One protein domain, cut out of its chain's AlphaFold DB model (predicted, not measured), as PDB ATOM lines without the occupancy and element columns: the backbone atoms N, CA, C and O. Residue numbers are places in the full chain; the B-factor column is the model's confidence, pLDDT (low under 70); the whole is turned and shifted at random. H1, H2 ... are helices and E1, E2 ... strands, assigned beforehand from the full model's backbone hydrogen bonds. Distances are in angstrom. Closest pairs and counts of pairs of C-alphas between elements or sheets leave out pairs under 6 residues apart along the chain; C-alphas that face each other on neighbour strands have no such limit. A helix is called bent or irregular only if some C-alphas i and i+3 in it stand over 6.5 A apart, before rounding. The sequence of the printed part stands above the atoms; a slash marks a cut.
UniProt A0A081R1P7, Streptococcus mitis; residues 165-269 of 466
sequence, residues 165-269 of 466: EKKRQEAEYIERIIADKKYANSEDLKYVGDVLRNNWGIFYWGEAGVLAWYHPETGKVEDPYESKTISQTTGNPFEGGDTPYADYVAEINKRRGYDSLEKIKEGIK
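Overview. This is residues 165 to 269 of the 466 residues of a protein of Streptococcus mitis (UniProt A0A081R1P7). Look for one long helix, H4, through the middle, with two small antiparallel hairpins packed on it: E3 with E4, mostly through E3, and E1 with E2, mostly through E2. H1 meets H4 on the side away from E3 and makes an arm whose residues 165 to 172 stick out, while the short H5 packs near E2 at the last end of the printed part, and H3 follows a long loop on the far side of E4. The printed part has 105 residues, with five named helices and four named strands in the order H1 H2 E1 E2 E3 E4 H3 H4 H5; its class is mixed, helices and strands. It is compact, with a radius of gyration of the C-alphas of 13.0 A and spans of 38 by 30 by 28 A.

Arrangement. Start with H1, residues 165 to 179, which touches H4, residues 240 to 255, with residues 174 to 178 alone; they are about perpendicular at 84 degrees, and the closest C-alphas, of Ile 177 and Tyr 248, are 6.2 A apart. H2, residues 181 to 184, is close to H4 but not clearly touching, with C-alphas 183 and 245 the closest at 6.4 A. Next find the hairpin of E1, residues 190 to 192, and E2, residues 195 to 197, where N 192 and O 195 are 2.8 A apart, within hydrogen-bond range. The closest C-alphas of E2 and H4 are those of Leu 196 and Asn 253, 6.1 A apart. In the hairpin of E3, residues 202 to 205, and E4, residues 211 to 214, N 212 and O 204 are 2.8 A apart, within hydrogen-bond range. The C-alphas of Tyr 204 and Ala 250, the closest of E3 and H4, are 3.8 A apart. H3, residues 229 to 234, touches no helix. H5, residues 261 to 267, comes closest to E2 at C-alphas 267 and 195, 5.5 A apart. Every O i to N i+4 pair is within hydrogen-bond range in H1, H3 and H5, and 10 of 12 are in H4; H2 is too short for such a pair.

Along the chain. Find C-alpha 165 at (-12.426, -35.750, 26.159); from there H1 runs 21.0 A to C-alpha 179. H4 begins at C-alpha 240, (8.325, -23.910, 26.462), and is 23.8 A long; it is irregular, with C-alphas 241 and 244 7.1 A apart. E3 is 10.4 A long and E4 10.3 A. H5 ends at C-alpha 267, (5.116, -26.726, 53.762).

Size, cuts and confidence. The C-alphas of Glu 165 and Glu 217, the two farthest apart, are 39.8 A apart. The printed part has no cut, and its one long link is E4 to H3, residues 215 to 228, of which 221 to 222 pair antiparallel with 213 to 214 of E4. Confidence is low, under 70, at residues 226 to 229, 231 to 237 and 239 to 242.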
ATOM      1  N   GLU A 165     -13.602 -35.284  26.902       82.25
ATOM      2  CA  GLU A 165     -12.426 -35.750  26.159       82.25
ATOM      3  C   GLU A 165     -11.160 -34.953  26.511       82.25
ATOM      4  O   GLU A 165     -10.120 -35.529  26.810       82.25
ATOM      5  N   LYS A 166     -11.242 -33.618  26.534       83.38
ATOM      6  CA  LYS A 166     -10.091 -32.767  26.859       83.38
ATOM      7  C   LYS A 166      -9.688 -32.876  28.331       83.38
ATOM      8  O   LYS A 166      -8.503 -32.786  28.631       83.38
ATOM      9  N   LYS A 167     -10.648 -33.065  29.245       79.69
ATOM     10  CA  LYS A 167     -10.354 -33.331  30.666       79.69
ATOM     11  C   LYS A 167      -9.643 -34.674  30.832       79.69
ATOM     12  O   LYS A 167      -8.673 -34.757  31.577       79.69
ATOM     13  N   ARG A 168     -10.086 -35.701  30.097       79.88
ATOM     14  CA  ARG A 168      -9.454 -37.023  30.091       79.88
ATOM     15  C   ARG A 168      -8.020 -36.953  29.568       79.88
ATOM     16  O   ARG A 168      -7.125 -37.449  30.236       79.88
ATOM     17  N   GLN A 169      -7.791 -36.278  28.442       83.69
ATOM     18  CA  GLN A 169      -6.450 -36.099  27.871       83.69
ATOM     19  C   GLN A 169      -5.490 -35.365  28.822       83.69
ATOM     20  O   GLN A 169      -4.324 -35.733  28.926       83.69
ATOM     21  N   GLU A 170      -5.972 -34.344  29.538       84.25
ATOM     22  CA  GLU A 170      -5.185 -33.637  30.557       84.25
ATOM     23  C   GLU A 170      -4.856 -34.558  31.742       84.25
ATOM     24  O   GLU A 170      -3.703 -34.629  32.154       84.25
ATOM     25  N   ALA A 171      -5.825 -35.330  32.245       81.19
ATOM     26  CA  ALA A 171      -5.585 -36.299  33.316       81.19
ATOM     27  C   ALA A 171      -4.585 -37.396  32.900       81.19
ATOM     28  O   ALA A 171      -3.650 -37.692  33.640       81.19
ATOM     29  N   GLU A 172      -4.727 -37.952  31.694       84.19
ATOM     30  CA  GLU A 172      -3.795 -38.937  31.128       84.19
ATOM     31  C   GLU A 172      -2.378 -38.366  30.981       84.19
ATOM     32  O   GLU A 172      -1.395 -39.043  31.290       84.19
ATOM     33  N   TYR A 173      -2.260 -37.110  30.539       87.69
ATOM     34  CA  TYR A 173      -0.983 -36.405  30.471       87.69
ATOM     35  C   TYR A 173      -0.331 -36.286  31.855       87.69
ATOM     36  O   TYR A 173       0.850 -36.612  31.998       87.69
ATOM     37  N   ILE A 174      -1.105 -35.869  32.860       86.12
ATOM     38  CA  ILE A 174      -0.636 -35.689  34.234       86.12
ATOM     39  C   ILE A 174      -0.185 -37.021  34.855       86.12
ATOM     40  O   ILE A 174       0.903 -37.095  35.425       86.12
ATOM     41  N   GLU A 175      -0.945 -38.107  34.691       84.56
ATOM     42  CA  GLU A 175      -0.496 -39.424  35.171       84.56
ATOM     43  C   GLU A 175       0.769 -39.894  34.451       84.56
ATOM     44  O   GLU A 175       1.673 -40.459  35.072       84.56
ATOM     45  N   ARG A 176       0.879 -39.629  33.143       86.56
ATOM     46  CA  ARG A 176       2.057 -40.012  32.360       86.56
ATOM     47  C   ARG A 176       3.323 -39.333  32.870       86.56
ATOM     48  O   ARG A 176       4.333 -40.015  33.016       86.56
ATOM     49  N   ILE A 177       3.292 -38.026  33.137       86.06
ATOM     50  CA  ILE A 177       4.479 -37.313  33.637       86.06
ATOM     51  C   ILE A 177       4.858 -37.757  35.056       86.06
ATOM     52  O   ILE A 177       6.037 -37.772  35.390       86.06
ATOM     53  N   ILE A 178       3.894 -38.183  35.879       83.00
ATOM     54  CA  ILE A 178       4.160 -38.669  37.242       83.00
ATOM     55  C   ILE A 178       4.755 -40.075  37.243       83.00
ATOM     56  O   ILE A 178       5.637 -40.372  38.049       83.00
ATOM     57  N   ALA A 179       4.283 -40.936  36.342       80.69
ATOM     58  CA  ALA A 179       4.803 -42.287  36.179       80.69
ATOM     59  C   ALA A 179       6.175 -42.318  35.481       80.69
ATOM     60  O   ALA A 179       6.921 -43.294  35.614       80.69
ATOM     61  N   ASP A 180       6.517 -41.273  34.725       80.50
ATOM     62  CA  ASP A 180       7.778 -41.194  34.005       80.50
ATOM     63  C   ASP A 180       8.952 -40.888  34.954       80.50
ATOM     64  O   ASP A 180       9.083 -39.821  35.561       80.50
ATOM     65  N   LYS A 181       9.859 -41.865  35.041       72.75
ATOM     66  CA  LYS A 181      11.064 -41.817  35.875       72.75
ATOM     67  C   LYS A 181      12.002 -40.663  35.516       72.75
ATOM     68  O   LYS A 181      12.783 -40.263  36.377       72.75
ATOM     69  N   LYS A 182      11.944 -40.131  34.288       82.19
ATOM     70  CA  LYS A 182      12.743 -38.974  33.857       82.19
ATOM     71  C   LYS A 182      12.519 -37.768  34.767       82.19
ATOM     72  O   LYS A 182      13.479 -37.085  35.113       82.19
ATOM     73  N   TYR A 183      11.270 -37.513  35.151       80.25
ATOM     74  CA  TYR A 183      10.928 -36.366  35.985       80.25
ATOM     75  C   TYR A 183      11.239 -36.650  37.452       80.25
ATOM     76  O   TYR A 183      11.860 -35.821  38.101       80.25
ATOM     77  N   ALA A 184      10.924 -37.851  37.949       71.31
ATOM     78  CA  ALA A 184      11.161 -38.229  39.345       71.31
ATOM     79  C   ALA A 184      12.646 -38.301  39.753       71.31
ATOM     80  O   ALA A 184      12.972 -38.037  40.907       71.31
ATOM     81  N   ASN A 185      13.536 -38.652  38.821       70.94
ATOM     82  CA  ASN A 185      14.971 -38.827  39.078       70.94
ATOM     83  C   ASN A 185      15.824 -37.641  38.601       70.94
ATOM     84  O   ASN A 185      17.032 -37.786  38.427       70.94
ATOM     85  N   SER A 186      15.213 -36.488  38.334       77.81
ATOM     86  CA  SER A 186      15.957 -35.297  37.935       77.81
ATOM     87  C   SER A 186      16.791 -34.765  39.105       77.81
ATOM     88  O   SER A 186      16.270 -34.541  40.197       77.81
ATOM     89  N   GLU A 187      18.083 -34.532  38.864       79.00
ATOM     90  CA  GLU A 187      19.027 -33.985  39.854       79.00
ATOM     91  C   GLU A 187      18.656 -32.563  40.318       79.00
ATOM     92  O   GLU A 187      19.074 -32.109  41.387       79.00
ATOM     93  N   ASP A 188      17.817 -31.880  39.540       82.19
ATOM     94  CA  ASP A 188      17.356 -30.520  39.804       82.19
ATOM     95  C   ASP A 188      16.197 -30.475  40.808       82.19
ATOM     96  O   ASP A 188      15.876 -29.409  41.338       82.19
ATOM     97  N   LEU A 189      15.569 -31.619  41.101       85.00
ATOM     98  CA  LEU A 189      14.475 -31.710  42.059       85.00
ATOM     99  C   LEU A 189      14.979 -31.749  43.498       85.00
ATOM    100  O   LEU A 189      15.731 -32.631  43.912       85.00
ATOM    101  N   LYS A 190      14.507 -30.796  44.302       87.94
ATOM    102  CA  LYS A 190      14.889 -30.649  45.710       87.94
ATOM    103  C   LYS A 190      13.664 -30.367  46.557       87.94
ATOM    104  O   LYS A 190      12.736 -29.698  46.120       87.94
ATOM    105  N   TYR A 191      13.683 -30.838  47.795       88.06
ATOM    106  CA  TYR A 191      12.668 -30.460  48.771       88.06
ATOM    107  C   TYR A 191      13.127 -29.227  49.546       88.06
ATOM    108  O   TYR A 191      14.253 -29.193  50.046       88.06
ATOM    109  N   VAL A 192      12.256 -28.225  49.653       88.38
ATOM    110  CA  VAL A 192      12.384 -27.130  50.619       88.38
ATOM    111  C   VAL A 192      11.308 -27.344  51.663       88.38
ATOM    112  O   VAL A 192      10.116 -27.223  51.380       88.38
ATOM    113  N   GLY A 193      11.742 -27.738  52.853       89.12
ATOM    114  CA  GLY A 193      10.844 -28.335  53.822       89.12
ATOM    115  C   GLY A 193      10.178 -29.582  53.242       89.12
ATOM    116  O   GLY A 193      10.863 -30.509  52.811       89.12
ATOM    117  N   ASP A 194       8.851 -29.585  53.182       88.00
ATOM    118  CA  ASP A 194       8.060 -30.677  52.611       88.00
ATOM    119  C   ASP A 194       7.556 -30.413  51.177       88.00
ATOM    120  O   ASP A 194       6.870 -31.241  50.572       88.00
ATOM    121  N   VAL A 195       7.920 -29.265  50.605       93.50
ATOM    122  CA  VAL A 195       7.502 -28.837  49.266       93.50
ATOM    123  C   VAL A 195       8.583 -29.170  48.249       93.50
ATOM    124  O   VAL A 195       9.762 -28.892  48.466       93.50
ATOM    125  N   LEU A 196       8.183 -29.754  47.124       92.31
ATOM    126  CA  LEU A 196       9.064 -30.024  46.000       92.31
ATOM    127  C   LEU A 196       9.319 -28.733  45.209       92.31
ATOM    128  O   LEU A 196       8.396 -27.985  44.882       92.31
ATOM    129  N   ARG A 197      10.579 -28.497  44.864       90.88
ATOM    130  CA  ARG A 197      11.025 -27.444  43.954       90.88
ATOM    131  C   ARG A 197      11.950 -28.017  42.886       90.88
ATOM    132  O   ARG A 197      12.532 -29.081  43.091       90.88
ATOM    133  N   ASN A 198      12.140 -27.278  41.800       87.19
ATOM    134  CA  ASN A 198      13.249 -27.487  40.866       87.19
ATOM    135  C   ASN A 198      14.240 -26.303  40.926       87.19
ATOM    136  O   ASN A 198      14.139 -25.456  41.819       87.19
ATOM    137  N   ASN A 199      15.188 -26.231  39.987       80.56
ATOM    138  CA  ASN A 199      16.184 -25.153  39.930       80.56
ATOM    139  C   ASN A 199      15.599 -23.759  39.649       80.56
ATOM    140  O   ASN A 199      16.238 -22.769  39.994       80.56
ATOM    141  N   TRP A 200      14.403 -23.659  39.063       80.31
ATOM    142  CA  TRP A 200      13.751 -22.366  38.846       80.31
ATOM    143  C   TRP A 200      12.943 -21.915  40.060       80.31
ATOM    144  O   TRP A 200      12.797 -20.721  40.296       80.31
ATOM    145  N   GLY A 201      12.389 -22.847  40.835       88.31
ATOM    146  CA  GLY A 201      11.638 -22.536  42.046       88.31
ATOM    147  C   GLY A 201      10.536 -23.544  42.330       88.31
ATOM    148  O   GLY A 201      10.620 -24.718  41.964       88.31
ATOM    149  N   ILE A 202       9.509 -23.084  43.038       93.38
ATOM    150  CA  ILE A 202       8.379 -23.915  43.438       93.38
ATOM    151  C   ILE A 202       7.227 -23.669  42.473       93.38
ATOM    152  O   ILE A 202       6.714 -22.557  42.386       93.38
ATOM    153  N   PHE A 203       6.800 -24.723  41.787       94.12
ATOM    154  CA  PHE A 203       5.618 -24.689  40.936       94.12
ATOM    155  C   PHE A 203       4.417 -25.292  41.660       94.12
ATOM    156  O   PHE A 203       4.552 -26.232  42.448       94.12
ATOM    157  N   TYR A 204       3.244 -24.727  41.399       94.50
ATOM    158  CA  TYR A 204       1.966 -25.184  41.934       94.50
ATOM    159  C   TYR A 204       0.831 -24.795  40.984       94.50
ATOM    160  O   TYR A 204       0.991 -23.932  40.120       94.50
ATOM    161  N   TRP A 205      -0.326 -25.431  41.140       90.44
ATOM    162  CA  TRP A 205      -1.527 -25.035  40.412       90.44
ATOM    163  C   TRP A 205      -2.161 -23.832  41.109       90.44
ATOM    164  O   TRP A 205      -2.718 -23.958  42.197       90.44
ATOM    165  N   GLY A 206      -2.030 -22.662  40.493       84.81
ATOM    166  CA  GLY A 206      -2.608 -21.412  40.958       84.81
ATOM    167  C   GLY A 206      -4.105 -21.298  40.673       84.81
ATOM    168  O   GLY A 206      -4.817 -22.276  40.412       84.81
ATOM    169  N   GLU A 207      -4.607 -20.063  40.714       75.88
ATOM    170  CA  GLU A 207      -6.010 -19.787  40.425       75.88
ATOM    171  C   GLU A 207      -6.423 -20.295  39.038       75.88
ATOM    172  O   GLU A 207      -5.619 -20.407  38.122       75.88
ATOM    173  N   ALA A 208      -7.692 -20.677  38.885       77.00
ATOM    174  CA  ALA A 208      -8.196 -21.340  37.678       77.00
ATOM    175  C   ALA A 208      -7.520 -22.679  37.324       77.00
ATOM    176  O   ALA A 208      -7.888 -23.254  36.302       77.00
ATOM    177  N   GLY A 209      -6.577 -23.184  38.129       79.25
ATOM    178  CA  GLY A 209      -5.763 -24.365  37.843       79.25
ATOM    179  C   GLY A 209      -4.638 -24.101  36.841       79.25
ATOM    180  O   GLY A 209      -4.199 -25.034  36.174       79.25
ATOM    181  N   VAL A 210      -4.258 -22.842  36.591       83.31
ATOM    182  CA  VAL A 210      -3.088 -22.550  35.746       83.31
ATOM    183  C   VAL A 210      -1.805 -22.729  36.539       83.31
ATOM    184  O   VAL A 210      -1.813 -22.673  37.765       83.31
ATOM    185  N   LEU A 211      -0.714 -22.996  35.838       88.38
ATOM    186  CA  LEU A 211       0.589 -23.130  36.462       88.38
ATOM    187  C   LEU A 211       0.998 -21.784  37.080       88.38
ATOM    188  O   LEU A 211       0.864 -20.742  36.448       88.38
ATOM    189  N   ALA A 212       1.488 -21.810  38.313       90.81
ATOM    190  CA  ALA A 212       2.009 -20.650  39.018       90.81
ATOM    191  C   ALA A 212       3.400 -20.960  39.574       90.81
ATOM    192  O   ALA A 212       3.704 -22.103  39.932       90.81
ATOM    193  N   TRP A 213       4.237 -19.930  39.659       91.88
ATOM    194  CA  TRP A 213       5.600 -20.024  40.166       91.88
ATOM    195  C   TRP A 213       5.764 -19.202  41.444       91.88
ATOM    196  O   TRP A 213       5.278 -18.076  41.535       91.88
ATOM    197  N   TYR A 214       6.450 -19.772  42.433       91.44
ATOM    198  CA  TYR A 214       6.799 -19.130  43.693       91.44
ATOM    199  C   TYR A 214       8.302 -19.236  43.963       91.44
ATOM    200  O   TYR A 214       8.874 -20.332  43.957       91.44
ATOM    201  N   HIS A 215       8.926 -18.098  44.270       86.88
ATOM    202  CA  HIS A 215      10.331 -18.034  44.659       86.88
ATOM    203  C   HIS A 215      10.470 -17.861  46.181       86.88
ATOM    204  O   HIS A 215      10.155 -16.786  46.704       86.88
ATOM    205  N   PRO A 216      10.926 -18.887  46.920       80.56
ATOM    206  CA  PRO A 216      10.869 -18.881  48.379       80.56
ATOM    207  C   PRO A 216      11.735 -17.809  49.041       80.56
ATOM    208  O   PRO A 216      11.350 -17.295  50.088       80.56
ATOM    209  N   GLU A 217      12.868 -17.445  48.441       80.38
ATOM    210  CA  GLU A 217      13.818 -16.492  49.018       80.38
ATOM    211  C   GLU A 217      13.390 -15.031  48.802       80.38
ATOM    212  O   GLU A 217      13.716 -14.168  49.612       80.38
ATOM    213  N   THR A 218      12.642 -14.742  47.732       78.38
ATOM    214  CA  THR A 218      12.196 -13.372  47.396       78.38
ATOM    215  C   THR A 218      10.712 -13.152  47.675       78.38
ATOM    216  O   THR A 218      10.246 -12.017  47.663       78.38
ATOM    217  N   GLY A 219       9.950 -14.223  47.909       79.94
ATOM    218  CA  GLY A 219       8.509 -14.173  48.133       79.94
ATOM    219  C   GLY A 219       7.678 -13.886  46.878       79.94
ATOM    220  O   GLY A 219       6.460 -13.744  46.994       79.94
ATOM    221  N   LYS A 220       8.306 -13.795  45.696       79.06
ATOM    222  CA  LYS A 220       7.633 -13.443  44.439       79.06
ATOM    223  C   LYS A 220       6.746 -14.574  43.924       79.06
ATOM    224  O   LYS A 220       7.106 -15.745  44.038       79.06
ATOM    225  N   VAL A 221       5.599 -14.196  43.357       84.44
ATOM    226  CA  VAL A 221       4.584 -15.096  42.798       84.44
ATOM    227  C   VAL A 221       4.136 -14.550  41.454       84.44
ATOM    228  O   VAL A 221       3.653 -13.422  41.403       84.44
ATOM    229  N   GLU A 222       4.284 -15.329  40.388       81.88
ATOM    230  CA  GLU A 222       3.953 -14.892  39.026       81.88
ATOM    231  C   GLU A 222       3.475 -16.072  38.160       81.88
ATOM    232  O   GLU A 222       3.692 -17.241  38.499       81.88
ATOM    233  N   ASP A 223       2.827 -15.756  37.036       80.94
ATOM    234  CA  ASP A 223       2.574 -16.714  35.957       80.94
ATOM    235  C   ASP A 223       3.898 -16.971  35.211       80.94
ATOM    236  O   ASP A 223       4.507 -16.021  34.703       80.94
ATOM    237  N   PRO A 224       4.381 -18.224  35.136       82.19
ATOM    238  CA  PRO A 224       5.658 -18.524  34.505       82.19
ATOM    239  C   PRO A 224       5.700 -18.214  33.004       82.19
ATOM    240  O   PRO A 224       6.783 -17.962  32.483       82.19
ATOM    241  N   TYR A 225       4.557 -18.174  32.312       72.00
ATOM    242  CA  TYR A 225       4.494 -17.841  30.887       72.00
ATOM    243  C   TYR A 225       4.603 -16.338  30.612       72.00
ATOM    244  O   TYR A 225       4.981 -15.941  29.509       72.00
ATOM    245  N   GLU A 226       4.292 -15.499  31.600       67.62
ATOM    246  CA  GLU A 226       4.333 -14.036  31.480       67.62
ATOM    247  C   GLU A 226       5.525 -13.411  32.233       67.62
ATOM    248  O   GLU A 226       5.788 -12.209  32.119       67.62
ATOM    249  N   SER A 227       6.279 -14.218  32.987       66.38
ATOM    250  CA  SER A 227       7.308 -13.732  33.905       66.38
ATOM    251  C   SER A 227       8.640 -13.394  33.223       66.38
ATOM    252  O   SER A 227       9.400 -14.264  32.797       66.38
ATOM    253  N   LYS A 228       9.006 -12.107  33.251       63.19
ATOM    254  CA  LYS A 228      10.398 -11.644  33.038       63.19
ATOM    255  C   LYS A 228      11.268 -11.788  34.296       63.19
ATOM    256  O   LYS A 228      12.483 -11.614  34.240       63.19
ATOM    257  N   THR A 229      10.648 -12.074  35.436       64.75
ATOM    258  CA  THR A 229      11.297 -12.135  36.745       64.75
ATOM    259  C   THR A 229      11.997 -13.471  36.984       64.75
ATOM    260  O   THR A 229      13.042 -13.494  37.639       64.75
ATOM    261  N   ILE A 230      11.472 -14.575  36.439       71.25
ATOM    262  CA  ILE A 230      12.099 -15.902  36.553       71.25
ATOM    263  C   ILE A 230      13.526 -15.861  36.002       71.25
ATOM    264  O   ILE A 230      14.455 -16.273  36.697       71.25
ATOM    265  N   SER A 231      13.736 -15.276  34.817       66.50
ATOM    266  CA  SER A 231      15.072 -15.188  34.210       66.50
ATOM    267  C   SER A 231      16.039 -14.335  35.024       66.50
ATOM    268  O   SER A 231      17.210 -14.679  35.150       66.50
ATOM    269  N   GLN A 232      15.553 -13.245  35.617       66.94
ATOM    270  CA  GLN A 232      16.365 -12.368  36.460       66.94
ATOM    271  C   GLN A 232      16.757 -13.035  37.781       66.94
ATOM    272  O   GLN A 232      17.866 -12.838  38.266       66.94
ATOM    273  N   THR A 233      15.845 -13.812  38.366       65.19
ATOM    274  CA  THR A 233      16.040 -14.411  39.692       65.19
ATOM    275  C   THR A 233      16.855 -15.702  39.618       65.19
ATOM    276  O   THR A 233      17.677 -15.966  40.488       65.19
ATOM    277  N   THR A 234      16.647 -16.497  38.568       65.50
ATOM    278  CA  THR A 234      17.247 -17.834  38.414       65.50
ATOM    279  C   THR A 234      18.453 -17.849  37.469       65.50
ATOM    280  O   THR A 234      19.169 -18.844  37.404       65.50
ATOM    281  N   GLY A 235      18.671 -16.767  36.713       67.56
ATOM    282  CA  GLY A 235      19.684 -16.688  35.659       67.56
ATOM    283  C   GLY A 235      19.316 -17.427  34.367       67.56
ATOM    284  O   GLY A 235      20.080 -17.346  33.410       67.56
ATOM    285  N   ASN A 236      18.164 -18.109  34.313       68.62
ATOM    286  CA  ASN A 236      17.705 -18.889  33.161       68.62
ATOM    287  C   ASN A 236      16.250 -18.539  32.796       68.62
ATOM    288  O   ASN A 236      15.409 -18.436  33.693       68.62
ATOM    289  N   PRO A 237      15.911 -18.353  31.507       67.75
ATOM    290  CA  PRO A 237      14.524 -18.157  31.096       67.75
ATOM    291  C   PRO A 237      13.688 -19.421  31.343       67.75
ATOM    292  O   PRO A 237      14.221 -20.525  31.394       67.75
ATOM    293  N   PHE A 238      12.375 -19.247  31.494       73.75
ATOM    294  CA  PHE A 238      11.428 -20.359  31.442       73.75
ATOM    295  C   PHE A 238      11.151 -20.680  29.967       73.75
ATOM    296  O   PHE A 238      10.597 -19.840  29.253       73.75
ATOM    297  N   GLU A 239      11.569 -21.851  29.484       66.94
ATOM    298  CA  GLU A 239      11.392 -22.243  28.085       66.94
ATOM    299  C   GLU A 239      10.162 -23.145  27.909       66.94
ATOM    300  O   GLU A 239       9.767 -23.900  28.794       66.94
ATOM    301  N   GLY A 240       9.537 -23.119  26.726       54.50
ATOM    302  CA  GLY A 240       8.325 -23.910  26.462       54.50
ATOM    303  C   GLY A 240       8.498 -25.424  26.688       54.50
ATOM    304  O   GLY A 240       7.525 -26.106  27.018       54.50
ATOM    305  N   GLY A 241       9.729 -25.939  26.570       58.19
ATOM    306  CA  GLY A 241      10.095 -27.332  26.851       58.19
ATOM    307  C   GLY A 241      10.155 -27.703  28.340       58.19
ATOM    308  O   GLY A 241      10.142 -28.894  28.653       58.19
ATOM    309  N   ASP A 242      10.147 -26.719  29.240       69.38
ATOM    310  CA  ASP A 242      10.243 -26.907  30.695       69.38
ATOM    311  C   ASP A 242       8.877 -27.119  31.355       69.38
ATOM    312  O   ASP A 242       8.794 -27.595  32.492       69.38
ATOM    313  N   THR A 243       7.797 -26.845  30.615       79.12
ATOM    314  CA  THR A 243       6.407 -27.040  31.051       79.12
ATOM    315  C   THR A 243       6.180 -28.405  31.721       79.12
ATOM    316  O   THR A 243       5.660 -28.424  32.831       79.12
ATOM    317  N   PRO A 244       6.639 -29.550  31.170       85.56
ATOM    318  CA  PRO A 244       6.412 -30.848  31.807       85.56
ATOM    319  C   PRO A 244       7.109 -31.013  33.165       85.56
ATOM    320  O   PRO A 244       6.596 -31.714  34.033       85.56
ATOM    321  N   TYR A 245       8.272 -30.381  33.370       83.81
ATOM    322  CA  TYR A 245       8.960 -30.402  34.664       83.81
ATOM    323  C   TYR A 245       8.228 -29.543  35.692       83.81
ATOM    324  O   TYR A 245       8.116 -29.931  36.855       83.81
ATOM    325  N   ALA A 246       7.719 -28.390  35.268       89.12
ATOM    326  CA  ALA A 246       6.932 -27.521  36.124       89.12
ATOM    327  C   ALA A 246       5.579 -28.152  36.497       89.12
ATOM    328  O   ALA A 246       5.225 -28.159  37.675       89.12
ATOM    329  N   ASP A 247       4.886 -28.768  35.536       91.00
ATOM    330  CA  ASP A 247       3.639 -29.509  35.751       91.00
ATOM    331  C   ASP A 247       3.854 -30.701  36.689       91.00
ATOM    332  O   ASP A 247       3.048 -30.936  37.591       91.00
ATOM    333  N   TYR A 248       4.974 -31.419  36.535       91.31
ATOM    334  CA  TYR A 248       5.358 -32.490  37.454       91.31
ATOM    335  C   TYR A 248       5.513 -31.957  38.882       91.31
ATOM    336  O   TYR A 248       4.903 -32.486  39.810       91.31
ATOM    337  N   VAL A 249       6.288 -30.883  39.075       92.88
ATOM    338  CA  VAL A 249       6.489 -30.276  40.401       92.88
ATOM    339  C   VAL A 249       5.160 -29.801  40.994       92.88
ATOM    340  O   VAL A 249       4.866 -30.107  42.151       92.88
ATOM    341  N   ALA A 250       4.338 -29.109  40.200       94.44
ATOM    342  CA  ALA A 250       3.035 -28.609  40.617       94.44
ATOM    343  C   ALA A 250       2.087 -29.735  41.042       94.44
ATOM    344  O   ALA A 250       1.440 -29.636  42.089       94.44
ATOM    345  N   GLU A 251       2.031 -30.828  40.280       93.19
ATOM    346  CA  GLU A 251       1.156 -31.946  40.608       93.19
ATOM    347  C   GLU A 251       1.665 -32.756  41.804       93.19
ATOM    348  O   GLU A 251       0.863 -33.142  42.655       93.19
ATOM    349  N   ILE A 252       2.978 -32.975  41.942       90.75
ATOM    350  CA  ILE A 252       3.533 -33.631  43.135       90.75
ATOM    351  C   ILE A 252       3.242 -32.805  44.389       90.75
ATOM    352  O   ILE A 252       2.804 -33.361  45.398       90.75
ATOM    353  N   ASN A 253       3.416 -31.485  44.322       93.56
ATOM    354  CA  ASN A 253       3.063 -30.588  45.418       93.56
ATOM    355  C   ASN A 253       1.576 -30.677  45.759       93.56
ATOM    356  O   ASN A 253       1.233 -30.895  46.921       93.56
ATOM    357  N   LYS A 254       0.693 -30.632  44.758       92.00
ATOM    358  CA  LYS A 254      -0.750 -30.825  44.949       92.00
ATOM    359  C   LYS A 254      -1.083 -32.176  45.592       92.00
ATOM    360  O   LYS A 254      -1.848 -32.203  46.553       92.00
ATOM    361  N   ARG A 255      -0.478 -33.284  45.144       88.25
ATOM    362  CA  ARG A 255      -0.668 -34.630  45.734       88.25
ATOM    363  C   ARG A 255      -0.147 -34.739  47.164       88.25
ATOM    364  O   ARG A 255      -0.677 -35.519  47.949       88.25
ATOM    365  N   ARG A 256       0.856 -33.936  47.515       85.00
ATOM    366  CA  ARG A 256       1.361 -33.773  48.887       85.00
ATOM    367  C   ARG A 256       0.522 -32.804  49.731       85.00
ATOM    368  O   ARG A 256       0.840 -32.578  50.892       85.00
ATOM    369  N   GLY A 257      -0.564 -32.259  49.178       87.75
ATOM    370  CA  GLY A 257      -1.474 -31.349  49.870       87.75
ATOM    371  C   GLY A 257      -1.089 -29.872  49.767       87.75
ATOM    372  O   GLY A 257      -1.727 -29.043  50.409       87.75
ATOM    373  N   TYR A 258      -0.093 -29.524  48.954       91.12
ATOM    374  CA  TYR A 258       0.393 -28.164  48.716       91.12
ATOM    375  C   TYR A 258      -0.156 -27.603  47.394       91.12
ATOM    376  O   TYR A 258       0.574 -27.348  46.442       91.12
ATOM    377  N   ASP A 259      -1.476 -27.444  47.333       88.06
ATOM    378  CA  ASP A 259      -2.253 -27.034  46.148       88.06
ATOM    379  C   ASP A 259      -2.528 -25.518  46.058       88.06
ATOM    380  O   ASP A 259      -3.349 -25.075  45.262       88.06
ATOM    381  N   SER A 260      -1.899 -24.727  46.922       91.12
ATOM    382  CA  SER A 260      -2.110 -23.282  47.047       91.12
ATOM    383  C   SER A 260      -0.869 -22.623  47.631       91.12
ATOM    384  O   SER A 260      -0.100 -23.259  48.357       91.12
ATOM    385  N   LEU A 261      -0.679 -21.336  47.342       90.38
ATOM    386  CA  LEU A 261       0.481 -20.575  47.796       90.38
ATOM    387  C   LEU A 261       0.629 -20.588  49.323       90.38
ATOM    388  O   LEU A 261       1.737 -20.694  49.845       90.38
ATOM    389  N   GLU A 262      -0.479 -20.489  50.048       92.81
ATOM    390  CA  GLU A 262      -0.513 -20.492  51.509       92.81
ATOM    391  C   GLU A 262       0.011 -21.820  52.051       92.81
ATOM    392  O   GLU A 262       0.888 -21.837  52.918       92.81
ATOM    393  N   LYS A 263      -0.469 -22.935  51.488       94.12
ATOM    394  CA  LYS A 263      -0.015 -24.272  51.873       94.12
ATOM    395  C   LYS A 263       1.439 -24.493  51.480       94.12
ATOM    396  O   LYS A 263       2.192 -25.044  52.273       94.12
ATOM    397  N   ILE A 264       1.862 -24.018  50.310       94.38
ATOM    398  CA  ILE A 264       3.265 -24.037  49.877       94.38
ATOM    399  C   ILE A 264       4.152 -23.308  50.902       94.38
ATOM    400  O   ILE A 264       5.127 -23.871  51.395       94.38
ATOM    401  N   LYS A 265       3.782 -22.086  51.308       93.88
ATOM    402  CA  LYS A 265       4.506 -21.310  52.333       93.88
ATOM    403  C   LYS A 265       4.543 -22.006  53.694       93.88
ATOM    404  O   LYS A 265       5.513 -21.843  54.434       93.88
ATOM    405  N   GLU A 266       3.504 -22.758  54.041       92.38
ATOM    406  CA  GLU A 266       3.470 -23.574  55.254       92.38
ATOM    407  C   GLU A 266       4.386 -24.802  55.139       92.38
ATOM    408  O   GLU A 266       5.175 -25.070  56.042       92.38
ATOM    409  N   GLY A 267       4.328 -25.521  54.016       90.25
ATOM    410  CA  GLY A 267       5.116 -26.726  53.762       90.25
ATOM    411  C   GLY A 267       6.621 -26.471  53.728       90.25
ATOM    412  O   GLY A 267       7.391 -27.285  54.227       90.25
ATOM    413  N   ILE A 268       7.042 -25.299  53.250       92.62
ATOM    414  CA  ILE A 268       8.447 -24.851  53.267       92.62
ATOM    415  C   ILE A 268       9.012 -24.743  54.687       92.62
ATOM    416  O   ILE A 268      10.215 -24.893  54.890       92.62
ATOM    417  N   LYS A 269       8.152 -24.498  55.681       90.75
ATOM    418  CA  LYS A 269       8.538 -24.390  57.098       90.75
ATOM    419  C   LYS A 269       8.547 -25.743  57.816       90.75
ATOM    420  O   LYS A 269       9.029 -25.820  58.944       90.75
TER     421      LYS A 269